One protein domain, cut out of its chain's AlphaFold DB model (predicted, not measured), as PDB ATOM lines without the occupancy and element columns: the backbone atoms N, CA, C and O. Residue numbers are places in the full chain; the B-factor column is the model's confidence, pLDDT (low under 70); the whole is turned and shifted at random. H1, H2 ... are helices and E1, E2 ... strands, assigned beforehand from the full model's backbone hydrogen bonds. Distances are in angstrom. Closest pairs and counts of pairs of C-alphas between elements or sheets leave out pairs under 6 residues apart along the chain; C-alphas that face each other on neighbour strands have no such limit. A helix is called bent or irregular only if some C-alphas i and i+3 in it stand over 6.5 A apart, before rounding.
ATOM      1  N   PRO A 414     101.515  95.492 188.465       28.67
ATOM      2  CA  PRO A 414     101.364  96.912 188.142       28.67
ATOM      3  C   PRO A 414     101.870  97.827 189.265       28.67
ATOM      4  O   PRO A 414     102.441  98.877 188.994       28.67
ATOM      5  N   ALA A 415     101.698  97.429 190.531       32.56
ATOM      6  CA  ALA A 415     102.150  98.221 191.676       32.56
ATOM      7  C   ALA A 415     103.683  98.285 191.800       32.56
ATOM      8  O   ALA A 415     104.210  99.267 192.324       32.56
ATOM      9  N   ASN A 416     104.401  97.260 191.332       40.06
ATOM     10  CA  ASN A 416     105.864  97.271 191.275       40.06
ATOM     11  C   ASN A 416     106.390  98.087 190.083       40.06
ATOM     12  O   ASN A 416     107.368  98.815 190.258       40.06
ATOM     13  N   ASP A 417     105.728  98.020 188.924       40.22
ATOM     14  CA  ASP A 417     106.113  98.781 187.724       40.22
ATOM     15  C   ASP A 417     105.857 100.288 187.902       40.22
ATOM     16  O   ASP A 417     106.770 101.090 187.717       40.22
ATOM     17  N   ILE A 418     104.673 100.677 188.398       42.06
ATOM     18  CA  ILE A 418     104.341 102.083 188.710       42.06
ATOM     19  C   ILE A 418     105.344 102.664 189.720       42.06
ATOM     20  O   ILE A 418     105.837 103.775 189.550       42.06
ATOM     21  N   ARG A 419     105.716 101.890 190.746       52.09
ATOM     22  CA  ARG A 419     106.684 102.313 191.770       52.09
ATOM     23  C   ARG A 419     108.088 102.511 191.202       52.09
ATOM     24  O   ARG A 419     108.782 103.447 191.596       52.09
ATOM     25  N   ALA A 420     108.533 101.609 190.328       56.59
ATOM     26  CA  ALA A 420     109.830 101.737 189.677       56.59
ATOM     27  C   ALA A 420     109.862 102.977 188.774       56.59
ATOM     28  O   ALA A 420     110.842 103.719 188.817       56.59
ATOM     29  N   ASP A 421     108.781 103.239 188.039       60.41
ATOM     30  CA  ASP A 421     108.652 104.405 187.166       60.41
ATOM     31  C   ASP A 421     108.603 105.727 187.947       60.41
ATOM     32  O   ASP A 421     109.273 106.685 187.562       60.41
ATOM     33  N   GLU A 422     107.892 105.785 189.077       63.25
ATOM     34  CA  GLU A 422     107.820 106.977 189.934       63.25
ATOM     35  C   GLU A 422     109.175 107.332 190.560       63.25
ATOM     36  O   GLU A 422     109.621 108.481 190.473       63.25
ATOM     37  N   ILE A 423     109.865 106.352 191.159       69.12
ATOM     38  CA  ILE A 423     111.194 106.573 191.753       69.12
ATOM     39  C   ILE A 423     112.188 106.980 190.660       69.12
ATOM     40  O   ILE A 423     112.956 107.927 190.843       69.12
ATOM     41  N   SER A 424     112.157 106.309 189.506       72.00
ATOM     42  CA  SER A 424     113.005 106.652 188.363       72.00
ATOM     43  C   SER A 424     112.716 108.055 187.831       72.00
ATOM     44  O   SER A 424     113.651 108.810 187.563       72.00
ATOM     45  N   GLY A 425     111.444 108.440 187.710       73.69
ATOM     46  CA  GLY A 425     111.023 109.771 187.269       73.69
ATOM     47  C   GLY A 425     111.490 110.877 188.214       73.69
ATOM     48  O   GLY A 425     111.995 111.911 187.759       73.69
ATOM     49  N   PHE A 426     111.408 110.637 189.527       80.81
ATOM     50  CA  PHE A 426     111.967 111.541 190.529       80.81
ATOM     51  C   PHE A 426     113.487 111.659 190.390       80.81
ATOM     52  O   PHE A 426     113.998 112.774 190.284       80.81
ATOM     53  N   ILE A 427     114.215 110.534 190.359       82.06
ATOM     54  CA  ILE A 427     115.684 110.541 190.280       82.06
ATOM     55  C   ILE A 427     116.141 111.284 189.019       82.06
ATOM     56  O   ILE A 427     117.032 112.127 189.109       82.06
ATOM     57  N   LYS A 428     115.502 111.039 187.865       84.44
ATOM     58  CA  LYS A 428     115.786 111.761 186.611       84.44
ATOM     59  C   LYS A 428     115.585 113.263 186.784       84.44
ATOM     60  O   LYS A 428     116.518 114.024 186.545       84.44
ATOM     61  N   SER A 429     114.426 113.677 187.294       84.69
ATOM     62  CA  SER A 429     114.115 115.094 187.517       84.69
ATOM     63  C   SER A 429     115.104 115.763 188.477       84.69
ATOM     64  O   SER A 429     115.578 116.865 188.213       84.69
ATOM     65  N   PHE A 430     115.450 115.095 189.579       86.94
ATOM     66  CA  PHE A 430     116.406 115.608 190.557       86.94
ATOM     67  C   PHE A 430     117.802 115.778 189.954       86.94
ATOM     68  O   PHE A 430     118.429 116.820 190.149       86.94
ATOM     69  N   LEU A 431     118.288 114.783 189.205       87.62
ATOM     70  CA  LEU A 431     119.594 114.839 188.544       87.62
ATOM     71  C   LEU A 431     119.640 115.926 187.462       87.62
ATOM     72  O   LEU A 431     120.624 116.661 187.385       87.62
ATOM     73  N   GLU A 432     118.575 116.068 186.671       88.44
ATOM     74  CA  GLU A 432     118.457 117.105 185.643       88.44
ATOM     75  C   GLU A 432     118.466 118.510 186.240       88.44
ATOM     76  O   GLU A 432     119.261 119.343 185.809       88.44
ATOM     77  N   ILE A 433     117.657 118.764 187.274       85.88
ATOM     78  CA  ILE A 433     117.629 120.065 187.958       85.88
ATOM     79  C   ILE A 433     118.972 120.336 188.639       85.88
ATOM     80  O   ILE A 433     119.503 121.442 188.542       85.88
ATOM     81  N   SER A 434     119.556 119.319 189.281       86.50
ATOM     82  CA  SER A 434     120.867 119.430 189.926       86.50
ATOM     83  C   SER A 434     121.955 119.843 188.945       86.50
ATOM     84  O   SER A 434     122.808 120.660 189.288       86.50
ATOM     85  N   LYS A 435     121.907 119.310 187.721       86.00
ATOM     86  CA  LYS A 435     122.808 119.687 186.636       86.00
ATOM     87  C   LYS A 435     122.494 121.086 186.100       86.00
ATOM     88  O   LYS A 435     123.395 121.909 185.982       86.00
ATOM     89  N   GLU A 436     121.235 121.369 185.765       87.38
ATOM     90  CA  GLU A 436     120.809 122.646 185.173       87.38
ATOM     91  C   GLU A 436     121.145 123.832 186.085       87.38
ATOM     92  O   GLU A 436     121.697 124.836 185.632       87.38
ATOM     93  N   LYS A 437     120.840 123.697 187.378       84.06
ATOM     94  CA  LYS A 437     121.055 124.728 188.400       84.06
ATOM     95  C   LYS A 437     122.422 124.631 189.065       84.06
ATOM     96  O   LYS A 437     122.693 125.387 189.992       84.06
ATOM     97  N   ARG A 438     123.289 123.713 188.622       83.44
ATOM     98  CA  ARG A 438     124.651 123.573 189.153       83.44
ATOM     99  C   ARG A 438     124.690 123.366 190.670       83.44
ATOM    100  O   ARG A 438     125.544 123.911 191.371       83.44
ATOM    101  N   LEU A 439     123.741 122.588 191.197       80.94
ATOM    102  CA  LEU A 439     123.591 122.381 192.641       80.94
ATOM    103  C   LEU A 439     124.821 121.681 193.239       80.94
ATOM    104  O   LEU A 439     125.194 121.938 194.373       80.94
ATOM    105  N   TYR A 440     125.489 120.822 192.467       79.88
ATOM    106  CA  TYR A 440     126.559 119.956 192.975       79.88
ATOM    107  C   TYR A 440     127.777 119.893 192.039       79.88
ATOM    108  O   TYR A 440     128.460 118.874 191.968       79.88
ATOM    109  N   ASP A 441     128.062 120.991 191.330       67.50
ATOM    110  CA  ASP A 441     129.051 121.082 190.239       67.50
ATOM    111  C   ASP A 441     130.461 120.569 190.564       67.50
ATOM    112  O   ASP A 441     131.184 120.170 189.657       67.50
ATOM    113  N   LYS A 442     130.876 120.582 191.837       63.31
ATOM    114  CA  LYS A 442     132.251 120.232 192.232       63.31
ATOM    115  C   LYS A 442     132.428 118.787 192.694       63.31
ATOM    116  O   LYS A 442     133.542 118.278 192.633       63.31
ATOM    117  N   GLN A 443     131.375 118.159 193.215       74.81
ATOM    118  CA  GLN A 443     131.432 116.791 193.725       74.81
ATOM    119  C   GLN A 443     130.009 116.259 193.934       74.81
ATOM    120  O   GLN A 443     129.285 116.759 194.793       74.81
ATOM    121  N   PHE A 444     129.625 115.235 193.166       86.62
ATOM    122  CA  PHE A 444     128.349 114.536 193.339       86.62
ATOM    123  C   PHE A 444     128.576 113.136 193.917       86.62
ATOM    124  O   PHE A 444     129.199 112.280 193.285       86.62
ATOM    125  N   GLY A 445     128.079 112.903 195.124       89.25
ATOM    126  CA  GLY A 445     128.039 111.619 195.799       89.25
ATOM    127  C   GLY A 445     126.705 110.911 195.591       89.25
ATOM    128  O   GLY A 445     125.646 111.439 195.929       89.25
ATOM    129  N   PHE A 446     126.768 109.689 195.078       88.62
ATOM    130  CA  PHE A 446     125.640 108.787 194.918       88.62
ATOM    131  C   PHE A 446     125.888 107.496 195.689       88.62
ATOM    132  O   PHE A 446     126.938 106.871 195.518       88.62
ATOM    133  N   ALA A 447     124.917 107.079 196.496       84.88
ATOM    134  CA  ALA A 447     124.936 105.789 197.168       84.88
ATOM    135  C   ALA A 447     123.671 104.977 196.878       84.88
ATOM    136  O   ALA A 447     122.564 105.506 196.873       84.88
ATOM    137  N   ASP A 448     123.844 103.676 196.688       81.12
ATOM    138  CA  ASP A 448     122.762 102.706 196.552       81.12
ATOM    139  C   ASP A 448     122.979 101.568 197.561       81.12
ATOM    140  O   ASP A 448     124.042 100.927 197.587       81.12
ATOM    141  N   ILE A 449     122.005 101.385 198.454       73.94
ATOM    142  CA  ILE A 449     122.022 100.392 199.528       73.94
ATOM    143  C   ILE A 449     121.110  99.226 199.179       73.94
ATOM    144  O   ILE A 449     119.900  99.400 199.028       73.94
ATOM    145  N   GLY A 450     121.694  98.025 199.130       66.00
ATOM    146  CA  GLY A 450     120.975  96.815 198.734       66.00
ATOM    147  C   GLY A 450     120.775  96.748 197.224       66.00
ATOM    148  O   GLY A 450     119.692  96.416 196.756       66.00
ATOM    149  N   THR A 451     121.816  97.089 196.462       60.62
ATOM    150  CA  THR A 451     121.747  97.241 195.003       60.62
ATOM    151  C   THR A 451     121.305  95.965 194.261       60.62
ATOM    152  O   THR A 451     120.783  96.060 193.145       60.62
ATOM    153  N   GLY A 452     121.508  94.770 194.829       57.75
ATOM    154  CA  GLY A 452     121.215  93.504 194.149       57.75
ATOM    155  C   GLY A 452     121.991  93.382 192.830       57.75
ATOM    156  O   GLY A 452     123.197  93.639 192.784       57.75
ATOM    157  N   SER A 453     121.295  93.076 191.727       51.69
ATOM    158  CA  SER A 453     121.883  93.041 190.371       51.69
ATOM    159  C   SER A 453     122.331  94.414 189.851       51.69
ATOM    160  O   SER A 453     123.113  94.503 188.904       51.69
ATOM    161  N   GLY A 454     121.837  95.503 190.449       54.19
ATOM    162  CA  GLY A 454     122.176  96.878 190.089       54.19
ATOM    163  C   GLY A 454     121.655  97.375 188.749       54.19
ATOM    164  O   GLY A 454     122.038  98.469 188.335       54.19
ATOM    165  N   GLU A 455     120.764  96.630 188.094       57.69
ATOM    166  CA  GLU A 455     120.125  97.053 186.842       57.69
ATOM    167  C   GLU A 455     119.315  98.340 187.028       57.69
ATOM    168  O   GLU A 455     119.427  99.251 186.212       57.69
ATOM    169  N   PHE A 456     118.596  98.471 188.148       61.84
ATOM    170  CA  PHE A 456     117.778  99.650 188.449       61.84
ATOM    171  C   PHE A 456     118.590 100.950 188.488       61.84
ATOM    172  O   PHE A 456     118.196 101.943 187.889       61.84
ATOM    173  N   THR A 457     119.743 100.959 189.164       65.44
ATOM    174  CA  THR A 457     120.547 102.181 189.308       65.44
ATOM    175  C   THR A 457     121.571 102.374 188.192       65.44
ATOM    176  O   THR A 457     122.238 103.410 188.134       65.44
ATOM    177  N   SER A 458     121.691 101.409 187.275       65.81
ATOM    178  CA  SER A 458     122.683 101.435 186.198       65.81
ATOM    179  C   SER A 458     122.506 102.613 185.233       65.81
ATOM    180  O   SER A 458     123.500 103.258 184.884       65.81
ATOM    181  N   GLU A 459     121.263 102.956 184.871       66.44
ATOM    182  CA  GLU A 459     120.974 104.093 183.988       66.44
ATOM    183  C   GLU A 459     121.365 105.438 184.629       66.44
ATOM    184  O   GLU A 459     121.981 106.286 183.978       66.44
ATOM    185  N   PHE A 460     121.118 105.607 185.933       78.19
ATOM    186  CA  PHE A 460     121.473 106.827 186.666       78.19
ATOM    187  C   PHE A 460     122.973 106.957 186.858       78.19
ATOM    188  O   PHE A 460     123.518 108.048 186.726       78.19
ATOM    189  N   VAL A 461     123.666 105.848 187.118       73.12
ATOM    190  CA  VAL A 461     125.128 105.832 187.228       73.12
ATOM    191  C   VAL A 461     125.776 106.314 185.929       73.12
ATOM    192  O   VAL A 461     126.726 107.097 185.982       73.12
ATOM    193  N   GLY A 462     125.258 105.887 184.772       74.94
ATOM    194  CA  GLY A 462     125.706 106.381 183.469       74.94
ATOM    195  C   GLY A 462     125.503 107.891 183.327       74.94
ATOM    196  O   GLY A 462     126.439 108.609 182.980       74.94
ATOM    197  N   TYR A 463     124.311 108.387 183.674       80.62
ATOM    198  CA  TYR A 463     124.023 109.823 183.672       80.62
ATOM    199  C   TYR A 463     124.965 110.599 184.604       80.62
ATOM    200  O   TYR A 463     125.558 111.590 184.188       80.62
ATOM    201  N   ILE A 464     125.143 110.146 185.845       82.81
ATOM    202  CA  ILE A 464     125.946 110.837 186.859       82.81
ATOM    203  C   ILE A 464     127.404 110.963 186.399       82.81
ATOM    204  O   ILE A 464     127.970 112.053 186.438       82.81
ATOM    205  N   LYS A 465     127.995 109.875 185.890       82.06
ATOM    206  CA  LYS A 465     129.377 109.867 185.378       82.06
ATOM    207  C   LYS A 465     129.607 110.838 184.223       82.06
ATOM    208  O   LYS A 465     130.702 111.374 184.104       82.06
ATOM    209  N   ASN A 466     128.595 111.052 183.389       83.44
ATOM    210  CA  ASN A 466     128.710 111.896 182.201       83.44
ATOM    211  C   ASN A 466     128.441 113.380 182.477       83.44
ATOM    212  O   ASN A 466     128.735 114.211 181.621       83.44
ATOM    213  N   ASN A 467     127.836 113.718 183.620       83.06
ATOM    214  CA  ASN A 467     127.307 115.060 183.865       83.06
ATOM    215  C   ASN A 467     127.877 115.757 185.103       83.06
ATOM    216  O   ASN A 467     127.712 116.968 185.213       83.06
ATOM    217  N   PHE A 468     128.542 115.031 186.004       82.88
ATOM    218  CA  PHE A 468     129.172 115.603 187.193       82.88
ATOM    219  C   PHE A 468     130.675 115.333 187.175       82.88
ATOM    220  O   PHE A 468     131.119 114.282 186.714       82.88
ATOM    221  N   GLU A 469     131.463 116.280 187.677       79.44
ATOM    222  CA  GLU A 469     132.916 116.148 187.740       79.44
ATOM    223  C   GLU A 469     133.312 115.204 188.890       79.44
ATOM    224  O   GLU A 469     132.890 115.386 190.032       79.44
ATOM    225  N   ASN A 470     134.097 114.165 188.579       79.44
ATOM    226  CA  ASN A 470     134.612 113.169 189.533       79.44
ATOM    227  C   ASN A 470     133.572 112.643 190.554       79.44
ATOM    228  O   ASN A 470     133.795 112.732 191.768       79.44
ATOM    229  N   PRO A 471     132.437 112.070 190.107       83.56
ATOM    230  CA  PRO A 471     131.376 111.674 191.018       83.56
ATOM    231  C   PRO A 471     131.789 110.480 191.883       83.56
ATOM    232  O   PRO A 471     132.377 109.501 191.410       83.56
ATOM    233  N   LYS A 472     131.423 110.533 193.164       84.50
ATOM    234  CA  LYS A 472     131.626 109.444 194.123       84.50
ATOM    235  C   LYS A 472     130.429 108.505 194.045       84.50
ATOM    236  O   LYS A 472     129.355 108.836 194.525       84.50
ATOM    237  N   ILE A 473     130.609 107.328 193.457       77.94
ATOM    238  CA  ILE A 473     129.543 106.327 193.331       77.94
ATOM    239  C   ILE A 473     129.831 105.159 194.267       77.94
ATOM    240  O   ILE A 473     130.880 104.519 194.175       77.94
ATOM    241  N   ILE A 474     128.887 104.881 195.160       75.00
ATOM    242  CA  ILE A 474     128.939 103.788 196.123       75.00
ATOM    243  C   ILE A 474     127.738 102.884 195.871       75.00
ATOM    244  O   ILE A 474     126.595 103.318 195.909       75.00
ATOM    245  N   ARG A 475     127.995 101.608 195.604       69.81
ATOM    246  CA  ARG A 475     126.949 100.591 195.483       69.81
ATOM    247  C   ARG A 475     127.273  99.467 196.436       69.81
ATOM    248  O   ARG A 475     128.377  98.915 196.368       69.81
ATOM    249  N   THR A 476     126.352  99.202 197.351       62.81
ATOM    250  CA  THR A 476     126.569  98.299 198.480       62.81
ATOM    251  C   THR A 476     125.624  97.120 198.416       62.81
ATOM    252  O   THR A 476     124.465  97.236 198.013       62.81
ATOM    253  N   ASN A 477     126.152  95.971 198.819       60.06
ATOM    254  CA  ASN A 477     125.414  94.726 198.870       60.06
ATOM    255  C   ASN A 477     125.851  93.930 200.103       60.06
ATOM    256  O   ASN A 477     127.062  93.864 200.356       60.06
ATOM    257  N   PRO A 478     124.922  93.311 200.856       47.78
ATOM    258  CA  PRO A 478     125.268  92.554 202.054       47.78
ATOM    259  C   PRO A 478     125.958  91.218 201.740       47.78
ATOM    260  O   PRO A 478     126.506  90.587 202.639       47.78
ATOM    261  N   THR A 479     125.958  90.762 200.482       46.16
ATOM    262  CA  THR A 479     126.480  89.440 200.110       46.16
ATOM    263  C   THR A 479     127.673  89.498 199.159       46.16
ATOM    264  O   THR A 479     127.590  89.991 198.037       46.16
ATOM    265  N   GLU A 480     128.777  88.876 199.581       38.19
ATOM    266  CA  GLU A 480     130.047  88.739 198.844       38.19
ATOM    267  C   GLU A 480     129.913  88.005 197.501       38.19
ATOM    268  O   GLU A 480     130.728  88.190 196.593       38.19
ATOM    269  N   ILE A 481     128.850  87.212 197.348       35.75
ATOM    270  CA  ILE A 481     128.593  86.407 196.156       35.75
ATOM    271  C   ILE A 481     128.229  87.300 194.952       35.75
ATOM    272  O   ILE A 481     128.609  86.964 193.828       35.75
ATOM    273  N   GLU A 482     127.572  88.451 195.157       37.75
ATOM    274  CA  GLU A 482     127.117  89.339 194.061       37.75
ATOM    275  C   GLU A 482     128.251  90.234 193.544       37.75
ATOM    276  O   GLU A 482     128.240  90.710 192.416       37.75
ATOM    277  N   LEU A 483     129.309  90.413 194.331       37.16
ATOM    278  CA  LEU A 483     130.360  91.390 194.053       37.16
ATOM    279  C   LEU A 483     131.473  90.915 193.126       37.16
ATOM    280  O   LEU A 483     132.195  91.748 192.575       37.16
ATOM    281  N   LYS A 484     131.628  89.604 192.917       38.97
ATOM    282  CA  LYS A 484     132.702  89.082 192.055       38.97
ATOM    283  C   LYS A 484     132.532  89.463 190.581       38.97
ATOM    284  O   LYS A 484     133.545  89.681 189.929       38.97
ATOM    285  N   HIS A 485     131.298  89.606 190.094       36.94
ATOM    286  CA  HIS A 485     131.009  90.000 188.707       36.94
ATOM    287  C   HIS A 485     131.024  91.523 188.486       36.94
ATOM    288  O   HIS A 485     131.264  91.987 187.377       36.94
ATOM    289  N   TYR A 486     130.815  92.321 189.538       41.75
ATOM    290  CA  TYR A 486     130.570  93.762 189.411       41.75
ATOM    291  C   TYR A 486     131.653  94.663 190.023       41.75
ATOM    292  O   TYR A 486     131.496  95.889 190.060       41.75
ATOM    293  N   LYS A 487     132.790  94.094 190.446       41.06
ATOM    294  CA  LYS A 487     133.985  94.872 190.832       41.06
ATOM    295  C   LYS A 487     134.431  95.834 189.726       41.06
ATOM    296  O   LYS A 487     134.796  96.965 190.030       41.06
ATOM    297  N   GLU A 488     134.310  95.431 188.460       39.09
ATOM    298  CA  GLU A 488     134.628  96.268 187.289       39.09
ATOM    299  C   GLU A 488     133.669  97.461 187.119       39.09
ATOM    300  O   GLU A 488     134.033  98.484 186.544       39.09
ATOM    301  N   LEU A 489     132.460  97.378 187.685       37.12
ATOM    302  CA  LEU A 489     131.481  98.464 187.695       37.12
ATOM    303  C   LEU A 489     131.546  99.319 188.981       37.12
ATOM    304  O   LEU A 489     130.779 100.272 189.120       37.12
ATOM    305  N   GLY A 490     132.461  99.032 189.913       42.09
ATOM    306  CA  GLY A 490     132.678  99.837 191.126       42.09
ATOM    307  C   GLY A 490     131.794  99.481 192.329       42.09
ATOM    308  O   GLY A 490     131.615 100.314 193.215       42.09
ATOM    309  N   PHE A 491     131.231  98.272 192.380       44.03
ATOM    310  CA  PHE A 491     130.472  97.785 193.541       44.03
ATOM    311  C   PHE A 491     131.410  97.374 194.687       44.03
ATOM    312  O   PHE A 491     132.503  96.853 194.445       44.03
ATOM    313  N   ARG A 492     130.989  97.581 195.944       51.69
ATOM    314  CA  ARG A 492     131.775  97.235 197.144       51.69
ATOM    315  C   ARG A 492     131.023  96.268 198.057       51.69
ATOM    316  O   ARG A 492     129.833  96.455 198.301       51.69
ATOM    317  N   LEU A 493     131.738  95.266 198.585       49.03
ATOM    318  CA  LEU A 493     131.251  94.509 199.740       49.03
ATOM    319  C   LEU A 493     131.240  95.474 200.902       49.03
ATOM    320  O   LEU A 493     132.291  96.000 201.274       49.03
ATOM    321  N   TYR A 494     130.047  95.771 201.382       58.66
ATOM    322  CA  TYR A 494     129.869  96.851 202.320       58.66
ATOM    323  C   TYR A 494     128.716  96.506 203.235       58.66
ATOM    324  O   TYR A 494     127.553  96.590 202.841       58.66
ATOM    325  N   ASP A 495     129.059  96.094 204.449       63.50
ATOM    326  CA  ASP A 495     128.075  96.016 205.507       63.50
ATOM    327  C   ASP A 495     127.858  97.425 206.054       63.50
ATOM    328  O   ASP A 495     128.671  97.974 206.805       63.50
ATOM    329  N   VAL A 496     126.754  98.028 205.623       65.56
ATOM    330  CA  VAL A 496     126.382  99.374 206.040       65.56
ATOM    331  C   VAL A 496     125.925  99.417 207.499       65.56
ATOM    332  O   VAL A 496     125.786 100.496 208.047       65.56
ATOM    333  N   THR A 497     125.737  98.271 208.162       62.03
ATOM    334  CA  THR A 497     125.552  98.214 209.618       62.03
ATOM    335  C   THR A 497     126.878  98.217 210.373       62.03
ATOM    336  O   THR A 497     126.884  98.409 211.582       62.03
ATOM    337  N   GLU A 498     128.022  98.027 209.717       66.50
ATOM    338  CA  GLU A 498     129.329  98.030 210.381       66.50
ATOM    339  C   GLU A 498     130.098  99.327 210.156       66.50
ATOM    340  O   GLU A 498     130.826  99.764 211.052       66.50
ATOM    341  N   ARG A 499     129.955  99.940 208.974       71.56
ATOM    342  CA  ARG A 499     130.753 101.096 208.553       71.56
ATOM    343  C   ARG A 499     129.901 102.158 207.838       71.56
ATOM    344  O   ARG A 499     129.025 101.793 207.058       71.56
ATOM    345  N   PRO A 500     130.209 103.458 208.017       77.81
ATOM    346  CA  PRO A 500     129.521 104.556 207.328       77.81
ATOM    347  C   PRO A 500     129.821 104.548 205.830       77.81
ATOM    348  O   PRO A 500     130.964 104.328 205.455       77.81
ATOM    349  N   LEU A 501     128.860 104.834 204.954       74.50
ATOM    350  CA  LEU A 501     129.036 104.905 203.489       74.50
ATOM    351  C   LEU A 501     130.095 105.942 203.072       74.50
ATOM    352  O   LEU A 501     130.687 105.853 201.992       74.50
ATOM    353  N   GLY A 502     130.373 106.886 203.966       75.38
ATOM    354  CA  GLY A 502     131.426 107.878 203.879       75.38
ATOM    355  C   GLY A 502     130.903 109.218 203.381       75.38
ATOM    356  O   GLY A 502     129.980 109.278 202.576       75.38
ATOM    357  N   GLU A 503     131.598 110.278 203.771       72.94
ATOM    358  CA  GLU A 503     131.127 111.663 203.690       72.94
ATOM    359  C   GLU A 503     130.813 112.161 202.267       72.94
ATOM    360  O   GLU A 503     131.407 111.708 201.274       72.94
ATOM    361  N   ASN A 504     129.924 113.158 202.209       83.81
ATOM    362  CA  ASN A 504     129.523 113.933 201.032       83.81
ATOM    363  C   ASN A 504     128.646 113.184 200.015       83.81
ATOM    364  O   ASN A 504     128.953 113.146 198.824       83.81
ATOM    365  N   LEU A 505     127.545 112.587 200.479       89.50
ATOM    366  CA  LEU A 505     126.510 112.010 199.617       89.50
ATOM    367  C   LEU A 505     125.404 113.030 199.323       89.50
ATOM    368  O   LEU A 505     124.870 113.653 200.236       89.50
ATOM    369  N   ASN A 506     125.033 113.183 198.054       91.50
ATOM    370  CA  ASN A 506     123.972 114.087 197.598       91.50
ATOM    371  C   ASN A 506     122.666 113.339 197.336       91.50
ATOM    372  O   ASN A 506     121.590 113.877 197.588       91.50
ATOM    373  N   LEU A 507     122.767 112.105 196.839       90.38
ATOM    374  CA  LEU A 507     121.632 111.229 196.579       90.38
ATOM    375  C   LEU A 507     121.916 109.830 197.121       90.38
ATOM    376  O   LEU A 507     122.937 109.222 196.794       90.38
ATOM    377  N   LEU A 508     120.988 109.310 197.916       90.12
ATOM    378  CA  LEU A 508     121.052 107.966 198.468       90.12
ATOM    379  C   LEU A 508     119.758 107.206 198.172       90.12
ATOM    380  O   LEU A 508     118.661 107.713 198.395       90.12
ATOM    381  N   VAL A 509     119.879 105.975 197.683       85.31
ATOM    382  CA  VAL A 509     118.746 105.086 197.405       85.31
ATOM    383  C   VAL A 509     118.817 103.870 198.322       85.31
ATOM    384  O   VAL A 509     119.862 103.239 198.447       85.31
ATOM    385  N   ILE A 510     117.699 103.548 198.972       77.38
ATOM    386  CA  ILE A 510     117.519 102.357 199.805       77.38
ATOM    387  C   ILE A 510     116.294 101.607 199.291       77.38
ATOM    388  O   ILE A 510     115.153 101.951 199.614       77.38
ATOM    389  N   LYS A 511     116.504 100.584 198.464       70.75
ATOM    390  CA  LYS A 511     115.399  99.873 197.813       70.75
ATOM    391  C   LYS A 511     115.106  98.554 198.515       70.75
ATOM    392  O   LYS A 511     115.888  97.620 198.421       70.75
ATOM    393  N   ASP A 512     113.976  98.486 199.222       65.19
ATOM    394  CA  ASP A 512     113.403  97.261 199.807       65.19
ATOM    395  C   ASP A 512     114.327  96.449 200.736       65.19
ATOM    396  O   ASP A 512     113.974  95.341 201.137       65.19
ATOM    397  N   VAL A 513     115.475  96.999 201.141       61.62
ATOM    398  CA  VAL A 513     116.467  96.274 201.943       61.62
ATOM    399  C   VAL A 513     116.281  96.479 203.452       61.62
ATOM    400  O   VAL A 513     116.619  95.605 204.244       61.62
ATOM    401  N   MET A 514     115.663  97.593 203.875       63.97
ATOM    402  CA  MET A 514     115.510  97.945 205.301       63.97
ATOM    403  C   MET A 514     114.721  96.910 206.109       63.97
ATOM    404  O   MET A 514     114.973  96.744 207.298       63.97
ATOM    405  N   LYS A 515     113.783  96.198 205.473       58.97
ATOM    406  CA  LYS A 515     112.949  95.173 206.122       58.97
ATOM    407  C   LYS A 515     113.726  93.920 206.543       58.97
ATOM    408  O   LYS A 515     113.228  93.166 207.369       58.97
ATOM    409  N   PHE A 516     114.922  93.708 205.992       51.91
ATOM    410  CA  PHE A 516     115.761  92.545 206.297       51.91
ATOM    411  C   PHE A 516     116.727  92.782 207.461       51.91
ATOM    412  O   PHE A 516     117.361  91.838 207.924       51.91
ATOM    413  N   PHE A 517     116.840  94.023 207.935       57.78
ATOM    414  CA  PHE A 517     117.643  94.363 209.103       57.78
ATOM    415  C   PHE A 517     116.769  94.381 210.353       57.78
ATOM    416  O   PHE A 517     115.603  94.786 210.304       57.78
ATOM    417  N   ASP A 518     117.340  93.965 211.481       56.91
ATOM    418  CA  ASP A 518     116.729  94.137 212.795       56.91
ATOM    419  C   ASP A 518     116.647  95.628 213.180       56.91
ATOM    420  O   ASP A 518     117.111  96.513 212.460       56.91
ATOM    421  N   GLU A 519     115.994  95.933 214.299       66.31
ATOM    422  CA  GLU A 519     115.789  97.318 214.742       66.31
ATOM    423  C   GLU A 519     117.112  98.069 214.923       66.31
ATOM    424  O   GLU A 519     117.293  99.140 214.345       66.31
ATOM    425  N   LYS A 520     118.074  97.441 215.604       69.75
ATOM    426  CA  LYS A 520     119.412  97.990 215.834       69.75
ATOM    427  C   LYS A 520     120.182  98.220 214.531       69.75
ATOM    428  O   LYS A 520     120.859  99.238 214.381       69.75
ATOM    429  N   GLY A 521     120.082  97.291 213.583       65.62
ATOM    430  CA  GLY A 521     120.632  97.436 212.245       65.62
ATOM    431  C   GLY A 521     120.027  98.644 211.546       65.62
ATOM    432  O   GLY A 521     120.763  99.536 211.144       65.62
ATOM    433  N   ARG A 522     118.693  98.739 211.470       72.81
ATOM    434  CA  ARG A 522     117.997  99.868 210.824       72.81
ATOM    435  C   ARG A 522     118.375 101.221 211.422       72.81
ATOM    436  O   ARG A 522     118.619 102.151 210.659       72.81
ATOM    437  N   GLU A 523     118.429 101.332 212.748       78.81
ATOM    438  CA  GLU A 523     118.849 102.557 213.442       78.81
ATOM    439  C   GLU A 523     120.250 102.988 213.012       78.81
ATOM    440  O   GLU A 523     120.461 104.143 212.644       78.81
ATOM    441  N   LYS A 524     121.188 102.040 212.965       77.88
ATOM    442  CA  LYS A 524     122.569 102.311 212.572       77.88
ATOM    443  C   LYS A 524     122.703 102.700 211.098       77.88
ATOM    444  O   LYS A 524     123.479 103.593 210.764       77.88
ATOM    445  N   ILE A 525     121.915 102.091 210.209       80.75
ATOM    446  CA  ILE A 525     121.852 102.511 208.800       80.75
ATOM    447  C   ILE A 525     121.358 103.955 208.705       80.75
ATOM    448  O   ILE A 525     121.977 104.764 208.017       80.75
ATOM    449  N   TRP A 526     120.276 104.304 209.407       86.56
ATOM    450  CA  TRP A 526     119.755 105.674 209.414       86.56
ATOM    451  C   TRP A 526     120.736 106.680 210.017       86.56
ATOM    452  O   TRP A 526     120.845 107.793 209.505       86.56
ATOM    453  N   GLU A 527     121.486 106.292 211.046       86.12
ATOM    454  CA  GLU A 527     122.564 107.099 211.615       86.12
ATOM    455  C   GLU A 527     123.659 107.377 210.574       86.12
ATOM    456  O   GLU A 527     124.046 108.529 210.366       86.12
ATOM    457  N   HIS A 528     124.116 106.350 209.855       85.81
ATOM    458  CA  HIS A 528     125.096 106.516 208.781       85.81
ATOM    459  C   HIS A 528     124.561 107.374 207.634       85.81
ATOM    460  O   HIS A 528     125.244 108.299 207.207       85.81
ATOM    461  N   VAL A 529     123.319 107.151 207.192       87.00
ATOM    462  CA  VAL A 529     122.657 107.984 206.176       87.00
ATOM    463  C   VAL A 529     122.628 109.445 206.622       87.00
ATOM    464  O   VAL A 529     123.037 110.321 205.866       87.00
ATOM    465  N   LYS A 530     122.194 109.725 207.856       89.62
ATOM    466  CA  LYS A 530     122.139 111.083 208.410       89.62
ATOM    467  C   LYS A 530     123.519 111.740 208.434       89.62
ATOM    468  O   LYS A 530     123.634 112.913 208.086       89.62
ATOM    469  N   ASN A 531     124.558 111.005 208.818       89.56
ATOM    470  CA  ASN A 531     125.914 111.537 208.934       89.56
ATOM    471  C   ASN A 531     126.581 111.760 207.568       89.56
ATOM    472  O   ASN A 531     127.207 112.799 207.364       89.56
ATOM    473  N   ASP A 532     126.394 110.840 206.623       89.56
ATOM    474  CA  ASP A 532     127.092 110.846 205.333       89.56
ATOM    475  C   ASP A 532     126.427 111.741 204.270       89.56
ATOM    476  O   ASP A 532     127.094 112.180 203.326       89.56
ATOM    477  N   LEU A 533     125.126 112.026 204.405       90.50
ATOM    478  CA  LEU A 533     124.390 112.906 203.493       90.50
ATOM    479  C   LEU A 533     124.800 114.375 203.708       90.50
ATOM    480  O   LEU A 533     124.970 114.820 204.844       90.50
ATOM    481  N   VAL A 534     124.957 115.151 202.634       90.25
ATOM    482  CA  VAL A 534     125.189 116.604 202.732       90.25
ATOM    483  C   VAL A 534     123.910 117.332 203.131       90.25
ATOM    484  O   VAL A 534     122.810 116.816 202.940       90.25
ATOM    485  N   GLU A 535     124.042 118.544 203.661       88.31
ATOM    486  CA  GLU A 535     122.893 119.428 203.868       88.31
ATOM    487  C   GLU A 535     122.168 119.669 202.531       88.31
ATOM    488  O   GLU A 535     122.803 119.967 201.520       88.31
ATOM    489  N   GLY A 536     120.849 119.471 202.505       86.56
ATOM    490  CA  GLY A 536     120.047 119.487 201.280       86.56
ATOM    491  C   GLY A 536     120.154 118.222 200.416       86.56
ATOM    492  O   GLY A 536     119.488 118.145 199.383       86.56
ATOM    493  N   GLY A 537     120.948 117.228 200.818       90.88
ATOM    494  CA  GLY A 537     121.002 115.925 200.163       90.88
ATOM    495  C   GLY A 537     119.726 115.113 200.397       90.88
ATOM    496  O   GLY A 537     119.006 115.316 201.379       90.88
ATOM    497  N   VAL A 538     119.447 114.191 199.477       91.25
ATOM    498  CA  VAL A 538     118.183 113.448 199.401       91.25
ATOM    499  C   VAL A 538     118.416 111.959 199.629       91.25
ATOM    500  O   VAL A 538     119.308 111.362 199.027       91.25
ATOM    501  N   VAL A 539     117.567 111.340 200.447       90.19
ATOM    502  CA  VAL A 539     117.450 109.884 200.551       90.19
ATOM    503  C   VAL A 539     116.061 109.424 200.136       90.19
ATOM    504  O   VAL A 539     115.046 109.954 200.590       90.19
ATOM    505  N   ILE A 540     116.023 108.396 199.293       85.06
ATOM    506  CA  ILE A 540     114.805 107.714 198.868       85.06
ATOM    507  C   ILE A 540     114.830 106.308 199.455       85.06
ATOM    508  O   ILE A 540     115.741 105.534 199.165       85.06
ATOM    509  N   SER A 541     113.831 105.964 200.263       76.88
ATOM    510  CA  SER A 541     113.700 104.642 200.873       76.88
ATOM    511  C   SER A 541     112.358 104.004 200.521       76.88
ATOM    512  O   SER A 541     111.312 104.560 200.854       76.88
ATOM    513  N   GLY A 542     112.376 102.832 199.887       64.44
ATOM    514  CA  GLY A 542     111.179 102.021 199.639       64.44
ATOM    515  C   GLY A 542     111.001 100.935 200.701       64.44
ATOM    516  O   GLY A 542     111.969 100.254 201.044       64.44
ATOM    517  N   SER A 543     109.775 100.750 201.199       50.94
ATOM    518  CA  SER A 543     109.395  99.569 201.984       50.94
ATOM    519  C   SER A 543     108.195  98.885 201.350       50.94
ATOM    520  O   SER A 543     107.161  99.512 201.132       50.94
ATOM    521  N   THR A 544     108.302  97.585 201.114       42.97
ATOM    522  CA  THR A 544     107.188  96.721 200.718       42.97
ATOM    523  C   THR A 544     106.218  96.557 201.892       42.97
ATOM    524  O   THR A 544     106.252  95.570 202.620       42.97
ATOM    525  N   THR A 545     105.354  97.546 202.111       35.12
ATOM    526  CA  THR A 545     104.159  97.395 202.948       35.12
ATOM    527  C   THR A 545     102.996  96.946 202.068       35.12
ATOM    528  O   THR A 545     102.747  97.529 201.018       35.12
ATOM    529  N   TYR A 546     102.290  95.896 202.499       32.19
ATOM    530  CA  TYR A 546     101.141  95.243 201.843       32.19
ATOM    531  C   TYR A 546      99.877  96.127 201.719       32.19
ATOM    532  O   TYR A 546      98.761  95.614 201.661       32.19
ATOM    533  N   VAL A 547     100.017  97.454 201.709       27.88
ATOM    534  CA  VAL A 547      98.882  98.382 201.716       27.88
ATOM    535  C   VAL A 547      98.655  98.912 200.298       27.88
ATOM    536  O   VAL A 547      99.609  99.376 199.668       27.88
ATOM    537  N   PRO A 548      97.423  98.846 199.761       28.75
ATOM    538  CA  PRO A 548      97.125  99.394 198.452       28.75
ATOM    539  C   PRO A 548      97.207 100.929 198.519       28.75
ATOM    540  O   PRO A 548      96.514 101.548 199.317       28.75
ATOM    541  N   TYR A 549      97.997 101.524 197.627       35.09
ATOM    542  CA  TYR A 549      97.819 102.886 197.097       35.09
ATOM    543  C   TYR A 549      98.272 104.145 197.866       35.09
ATOM    544  O   TYR A 549      98.140 105.219 197.288       35.09
ATOM    545  N   GLU A 550      98.929 104.091 199.031       33.75
ATOM    546  CA  GLU A 550      99.576 105.299 199.597       33.75
ATOM    547  C   GLU A 550     101.019 105.054 200.069       33.75
ATOM    548  O   GLU A 550     101.294 104.155 200.860       33.75
ATOM    549  N   GLY A 551     101.959 105.881 199.589       46.59
ATOM    550  CA  GLY A 551     103.313 105.981 200.155       46.59
ATOM    551  C   GLY A 551     104.297 104.868 199.772       46.59
ATOM    552  O   GLY A 551     105.063 104.416 200.621       46.59
ATOM    553  N   ALA A 552     104.319 104.444 198.502       48.72
ATOM    554  CA  ALA A 552     105.186 103.366 197.999       48.72
ATOM    555  C   ALA A 552     106.700 103.584 198.239       48.72
ATOM    556  O   ALA A 552     107.477 102.625 198.272       48.72
ATOM    557  N   TYR A 553     107.121 104.834 198.432       62.81
ATOM    558  CA  TYR A 553     108.461 105.209 198.866       62.81
ATOM    559  C   TYR A 553     108.401 106.453 199.756       62.81
ATOM    560  O   TYR A 553     107.536 107.317 199.615       62.81
ATOM    561  N   LYS A 554     109.338 106.538 200.698       76.06
ATOM    562  CA  LYS A 554     109.535 107.696 201.567       76.06
ATOM    563  C   LYS A 554     110.755 108.462 201.082       76.06
ATOM    564  O   LYS A 554     111.803 107.866 200.842       76.06
ATOM    565  N   MET A 555     110.619 109.776 200.977       82.44
ATOM    566  CA  MET A 555     111.721 110.670 200.658       82.44
ATOM    567  C   MET A 555     112.043 111.534 201.867       82.44
ATOM    568  O   MET A 555     111.138 112.108 202.476       82.44
ATOM    569  N   HIS A 556     113.327 111.630 202.197       89.38
ATOM    570  CA  HIS A 556     113.812 112.537 203.224       89.38
ATOM    571  C   HIS A 556     114.903 113.434 202.656       89.38
ATOM    572  O   HIS A 556     115.681 113.024 201.794       89.38
ATOM    573  N   VAL A 557     114.956 114.656 203.167       89.75
ATOM    574  CA  VAL A 557     115.998 115.639 202.875       89.75
ATOM    575  C   VAL A 557     116.736 115.918 204.172       89.75
ATOM    576  O   VAL A 557     116.099 116.067 205.218       89.75
ATOM    577  N   LYS A 558     118.069 115.989 204.125       91.56
ATOM    578  CA  LYS A 558     118.832 116.447 205.287       91.56
ATOM    579  C   LYS A 558     118.682 117.956 205.437       91.56
ATOM    580  O   LYS A 558     119.033 118.707 204.530       91.56
ATOM    581  N   TYR A 559     118.147 118.371 206.576       90.12
ATOM    582  CA  TYR A 559     117.845 119.751 206.903       90.12
ATOM    583  C   TYR A 559     118.113 120.028 208.385       90.12
ATOM    584  O   TYR A 559     117.598 119.334 209.262       90.12
ATOM    585  N   LYS A 560     118.926 121.048 208.668       87.81
ATOM    586  CA  LYS A 560     119.419 121.424 210.000       87.81
ATOM    587  C   LYS A 560     120.013 120.227 210.744       87.81
ATOM    588  O   LYS A 560     119.807 120.052 211.940       87.81
ATOM    589  N   GLY A 561     120.753 119.399 210.004       86.19
ATOM    590  CA  GLY A 561     121.378 118.184 210.516       86.19
ATOM    591  C   GLY A 561     120.433 116.997 210.708       86.19
ATOM    592  O   GLY A 561     120.931 115.913 210.981       86.19
ATOM    593  N   GLU A 562     119.121 117.151 210.522       89.06
ATOM    594  CA  GLU A 562     118.113 116.097 210.685       89.06
ATOM    595  C   GLU A 562     117.592 115.581 209.341       89.06
ATOM    596  O   GLU A 562     117.639 116.283 208.337       89.06
ATOM    597  N   LEU A 563     117.066 114.354 209.303       88.88
ATOM    598  CA  LEU A 563     116.365 113.835 208.125       88.88
ATOM    599  C   LEU A 563     114.882 114.190 208.221       88.88
ATOM    600  O   LEU A 563     114.169 113.688 209.088       88.88
ATOM    601  N   VAL A 564     114.409 115.039 207.312       87.25
ATOM    602  CA  VAL A 564     113.021 115.511 207.292       87.25
ATOM    603  C   VAL A 564     112.275 114.891 206.124       87.25
ATOM    604  O   VAL A 564     112.706 114.991 204.976       87.25
ATOM    605  N   LYS A 565     111.144 114.245 206.416       86.69
ATOM    606  CA  LYS A 565     110.275 113.634 205.407       86.69
ATOM    607  C   LYS A 565     109.609 114.713 204.551       86.69
ATOM    608  O   LYS A 565     109.068 115.685 205.076       86.69
ATOM    609  N   VAL A 566     109.605 114.514 203.238       81.31
ATOM    610  CA  VAL A 566     109.056 115.465 202.261       81.31
ATOM    611  C   VAL A 566     108.249 114.757 201.173       81.31
ATOM    612  O   VAL A 566     108.466 113.581 200.881       81.31
ATOM    613  N   ASN A 567     107.310 115.481 200.563       82.81
ATOM    614  CA  ASN A 567     106.592 115.044 199.372       82.81
ATOM    615  C   ASN A 567     107.496 115.213 198.125       82.81
ATOM    616  O   ASN A 567     107.942 116.334 197.864       82.81
ATOM    617  N   PRO A 568     107.752 114.141 197.350       79.19
ATOM    618  CA  PRO A 568     108.640 114.172 196.184       79.19
ATOM    619  C   PRO A 568     108.255 115.188 195.108       79.19
ATOM    620  O   PRO A 568     109.113 115.922 194.620       79.19
ATOM    621  N   GLU A 569     106.972 115.268 194.757       80.44
ATOM    622  CA  GLU A 569     106.484 116.123 193.672       80.44
ATOM    623  C   GLU A 569     106.599 117.605 194.030       80.44
ATOM    624  O   GLU A 569     107.175 118.388 193.274       80.44
ATOM    625  N   LYS A 570     106.118 117.980 195.225       82.06
ATOM    626  CA  LYS A 570     106.213 119.361 195.726       82.06
ATOM    627  C   LYS A 570     107.659 119.803 195.885       82.06
ATOM    628  O   LYS A 570     108.001 120.930 195.534       82.06
ATOM    629  N   PHE A 571     108.515 118.906 196.369       85.56
ATOM    630  CA  PHE A 571     109.936 119.184 196.496       85.56
ATOM    631  C   PHE A 571     110.576 119.479 195.135       85.56
ATOM    632  O   PHE A 571     111.282 120.475 195.012       85.56
ATOM    633  N   ILE A 572     110.299 118.675 194.098       84.19
ATOM    634  CA  ILE A 572     110.795 118.939 192.736       84.19
ATOM    635  C   ILE A 572     110.256 120.267 192.194       84.19
ATOM    636  O   ILE A 572     111.004 121.017 191.567       84.19
ATOM    637  N   GLU A 573     108.983 120.585 192.436       85.56
ATOM    638  CA  GLU A 573     108.388 121.850 192.000       85.56
ATOM    639  C   GLU A 573     109.080 123.066 192.636       85.56
ATOM    640  O   GLU A 573     109.420 124.020 191.935       85.56
ATOM    641  N   GLU A 574     109.332 123.030 193.947       86.75
ATOM    642  CA  GLU A 574     110.055 124.095 194.645       86.75
ATOM    643  C   GLU A 574     111.534 124.139 194.236       86.75
ATOM    644  O   GLU A 574     112.082 125.222 194.037       86.75
ATOM    645  N   LEU A 575     112.169 122.984 194.015       85.50
ATOM    646  CA  LEU A 575     113.556 122.908 193.557       85.50
ATOM    647  C   LEU A 575     113.735 123.558 192.177       85.50
ATOM    648  O   LEU A 575     114.744 124.207 191.935       85.50
ATOM    649  N   ARG A 576     112.746 123.476 191.276       88.00
ATOM    650  CA  ARG A 576     112.795 124.167 189.970       88.00
ATOM    651  C   ARG A 576     112.831 125.694 190.086       88.00
ATOM    652  O   ARG A 576     113.253 126.357 189.136       88.00
ATOM    653  N   LYS A 577     112.381 126.252 191.216       88.31
ATOM    654  CA  LYS A 577     112.314 127.703 191.460       88.31
ATOM    655  C   LYS A 577     113.660 128.275 191.918       88.31
ATOM    656  O   LYS A 577     113.843 129.488 191.831       88.31
ATOM    657  N   VAL A 578     114.595 127.433 192.366       86.12
ATOM    658  CA  VAL A 578     115.924 127.872 192.814       86.12
ATOM    659  C   VAL A 578     116.854 128.126 191.627       86.12
ATOM    660  O   VAL A 578     116.751 127.487 190.577       86.12
ATOM    661  N   ARG A 579     117.767 129.087 191.778       84.81
ATOM    662  CA  ARG A 579     118.707 129.481 190.717       84.81
ATOM    663  C   ARG A 579     120.003 128.686 190.739       84.81
ATOM    664  O   ARG A 579     120.476 128.291 189.677       84.81
ATOM    665  N   ASP A 580     120.564 128.484 191.926       83.00
ATOM    666  CA  ASP A 580     121.839 127.806 192.140       83.00
ATOM    667  C   ASP A 580     121.891 127.108 193.509       83.00
ATOM    668  O   ASP A 580     120.915 127.116 194.262       83.00
ATOM    669  N   TYR A 581     123.027 126.483 193.838       81.25
ATOM    670  CA  TYR A 581     123.196 125.777 195.110       81.25
ATOM    671  C   TYR A 581     123.069 126.678 196.345       81.25
ATOM    672  O   TYR A 581     122.525 126.256 197.362       81.25
ATOM    673  N   GLN A 582     123.569 127.912 196.281       83.50
ATOM    674  CA  GLN A 582     123.512 128.831 197.420       83.50
ATOM    675  C   GLN A 582     122.078 129.312 197.639       83.50
ATOM    676  O   GLN A 582     121.616 129.361 198.774       83.50
ATOM    677  N   ASP A 583     121.354 129.587 196.553       84.94
ATOM    678  CA  ASP A 583     119.921 129.885 196.565       84.94
ATOM    679  C   ASP A 583     119.113 128.688 197.090       84.94
ATOM    680  O   ASP A 583     118.198 128.864 197.890       84.94
ATOM    681  N   TYR A 584     119.484 127.460 196.718       86.12
ATOM    682  CA  TYR A 584     118.869 126.244 197.251       86.12
ATOM    683  C   TYR A 584     119.048 126.121 198.768       86.12
ATOM    684  O   TYR A 584     118.056 125.985 199.485       86.12
ATOM    685  N   LEU A 585     120.280 126.238 199.272       85.25
ATOM    686  CA  LEU A 585     120.556 126.165 200.710       85.25
ATOM    687  C   LEU A 585     119.915 127.321 201.491       85.25
ATOM    688  O   LEU A 585     119.369 127.104 202.569       85.25
ATOM    689  N   ALA A 586     119.937 128.544 200.952       84.50
ATOM    690  CA  ALA A 586     119.350 129.715 201.603       84.50
ATOM    691  C   ALA A 586     117.818 129.633 201.706       84.50
ATOM    692  O   ALA A 586     117.232 130.179 202.640       84.50
ATOM    693  N   ASN A 587     117.170 128.944 200.764       85.06
ATOM    694  CA  ASN A 587     115.722 128.769 200.739       85.06
ATOM    695  C   ASN A 587     115.266 127.404 201.273       85.06
ATOM    696  O   ASN A 587     114.070 127.114 201.210       85.06
ATOM    697  N   LEU A 588     116.167 126.578 201.825       84.00
ATOM    698  CA  LEU A 588     115.823 125.230 202.285       84.00
ATOM    699  C   LEU A 588     114.718 125.256 203.352       84.00
ATOM    700  O   LEU A 588     113.815 124.426 203.303       84.00
ATOM    701  N   ASP A 589     114.713 126.264 204.235       83.94
ATOM    702  CA  ASP A 589     113.641 126.512 205.211       83.94
ATOM    703  C   ASP A 589     112.257 126.618 204.533       83.94
ATOM    704  O   ASP A 589     111.280 126.018 204.988       83.94
ATOM    705  N   GLY A 590     112.173 127.351 203.418       79.75
ATOM    706  CA  GLY A 590     110.947 127.514 202.637       79.75
ATOM    707  C   GLY A 590     110.598 126.276 201.813       79.75
ATOM    708  O   GLY A 590     109.432 125.893 201.754       79.75
ATOM    709  N   ILE A 591     111.598 125.627 201.216       81.00
ATOM    710  CA  ILE A 591     111.423 124.438 200.371       81.00
ATOM    711  C   ILE A 591     110.953 123.258 201.219       81.00
ATOM    712  O   ILE A 591     109.933 122.648 200.908       81.00
ATOM    713  N   VAL A 592     111.643 122.962 202.322       81.88
ATOM    714  CA  VAL A 592     111.280 121.874 203.235       81.88
ATOM    715  C   VAL A 592     109.945 122.193 203.898       81.88
ATOM    716  O   VAL A 592     109.035 121.378 203.810       81.88
ATOM    717  N   GLY A 593     109.757 123.396 204.455       74.19
ATOM    718  CA  GLY A 593     108.511 123.787 205.129       74.19
ATOM    719  C   GLY A 593     107.253 123.719 204.249       74.19
ATOM    720  O   GLY A 593     106.180 123.384 204.744       74.19
ATOM    721  N   ARG A 594     107.373 123.979 202.939       72.19
ATOM    722  CA  ARG A 594     106.278 123.824 201.957       72.19
ATOM    723  C   ARG A 594     106.086 122.384 201.474       72.19
ATOM    724  O   ARG A 594     105.010 122.048 200.975       72.19
ATOM    725  N   SER A 595     107.123 121.556 201.600       63.59
ATOM    726  CA  SER A 595     107.169 120.187 201.068       63.59
ATOM    727  C   SER A 595     106.958 119.108 202.134       63.59
ATOM    728  O   SER A 595     106.759 117.951 201.773       63.59
ATOM    729  N   VAL A 596     106.999 119.442 203.429       63.94
ATOM    730  CA  VAL A 596     106.758 118.483 204.518       63.94
ATOM    731  C   VAL A 596     105.299 118.033 204.510       63.94
ATOM    732  O   VAL A 596     104.375 118.843 204.452       63.94
TER     733      VAL A 596
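AT A GLANCE: This is residues 414 to 596 of the 600 residues of the protein "CheR domain-containing protein" of Candidatus Micrarchaeota archaeon (UniProt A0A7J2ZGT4). A twisted sheet of seven strands is the middle of three layers, with H1, H2 and H3 over one face and H4 over the other. H7 covers E6 and E7, while H5 and H6 only graze the sheet. The printed part has 183 residues, of mixed class, with seven named helices and seven named strands in the order H1 E1 H2 E2 H3 E3 E4 H4 E5 E6 E7 H5 H6 H7. The mixed sheet runs E3 E2 E1 E4 E5 E6 E7, parallel from E3 to E5 and antiparallel from there. The whole is compact and rounded, with a radius of gyration of the C-alphas of 15.8 A and spans of 44 by 40 by 32 A.

HOW THE PARTS SIT: Start with H1, residues 414 to 436, 10.9 A in height over the sheet and over E4, residues 505 to 511, and E5, residues 533 to 542. Look next at E1, residues 445 to 449, parallel to E4, with N 447 and O 507 at 2.9 A. H2, residues 455 to 467, is over E1 and E2, residues 472 to 477; it touches H1's residues 427 to 435, closest at the C-alphas of Lys 435 and Asn 467, 7.0 A. E2 is parallel to E1, with N 474 and O 446 at 2.8 A. H3, residues 480 to 489, is over the edge strand E3, residues 491 to 493, which is parallel to E2, with N 492 and O 475 at 3.0 A. H4, residues 519 to 532, lies on the opposite face from H1. E4 and E5 are parallel, with N 508 and O 538 at 2.9 A. E1 H2 E2, E2 H3 E3 and E4 H4 E5 are strand-helix-strand units, parallel neighbours with a helix between, each with a right-handed crossover. E5, which bends by 117 degrees at residue 536, E6, residues 554 to 559, and E7, residues 562 to 566, form a meander of two antiparallel hairpins, with N 541 and O 554 at 2.8 A and N 564 and O 557 at 2.9 A. H5, residues 568 to 575, touches H1's residues 426 to 433, closest at the C-alphas of Phe 430 and Ile 572, 6.9 A. H6, residues 581 to 586, and H7, residues 588 to 595, meet only through their link. Every O i to N i+4 pair is within hydrogen-bond range in H1, H4, H5, H6 and H7, against 7 of 9 in H2 and 1 of 6 in H3, where 3 of 7 O i to N i+3 pairs are.

IN THESE COORDINATES: Find C-alpha 414 at (101.364, 96.912, 188.142); H1 runs 32.4 A from there to C-alpha 436. H4 spans 20.0 A, H2 19.6 A and E5 17.5 A; H7 ends at C-alpha 595, (107.169, 120.187, 201.068). H2 and H3 are irregular: C-alphas 456 and 459 are 7.1 A apart, and 485 and 488 7.4 A.

THE WHOLE: The C-alphas of Lys 484 and Gly 590, the two farthest apart, are 45.4 A from each other. The printed part has no cut; the links E3 to E4 and E5 to E6 are long. The mean pLDDT of the printed part is 71.4, with 70 residues under 70, among them 475 to 498 and 542 to 553.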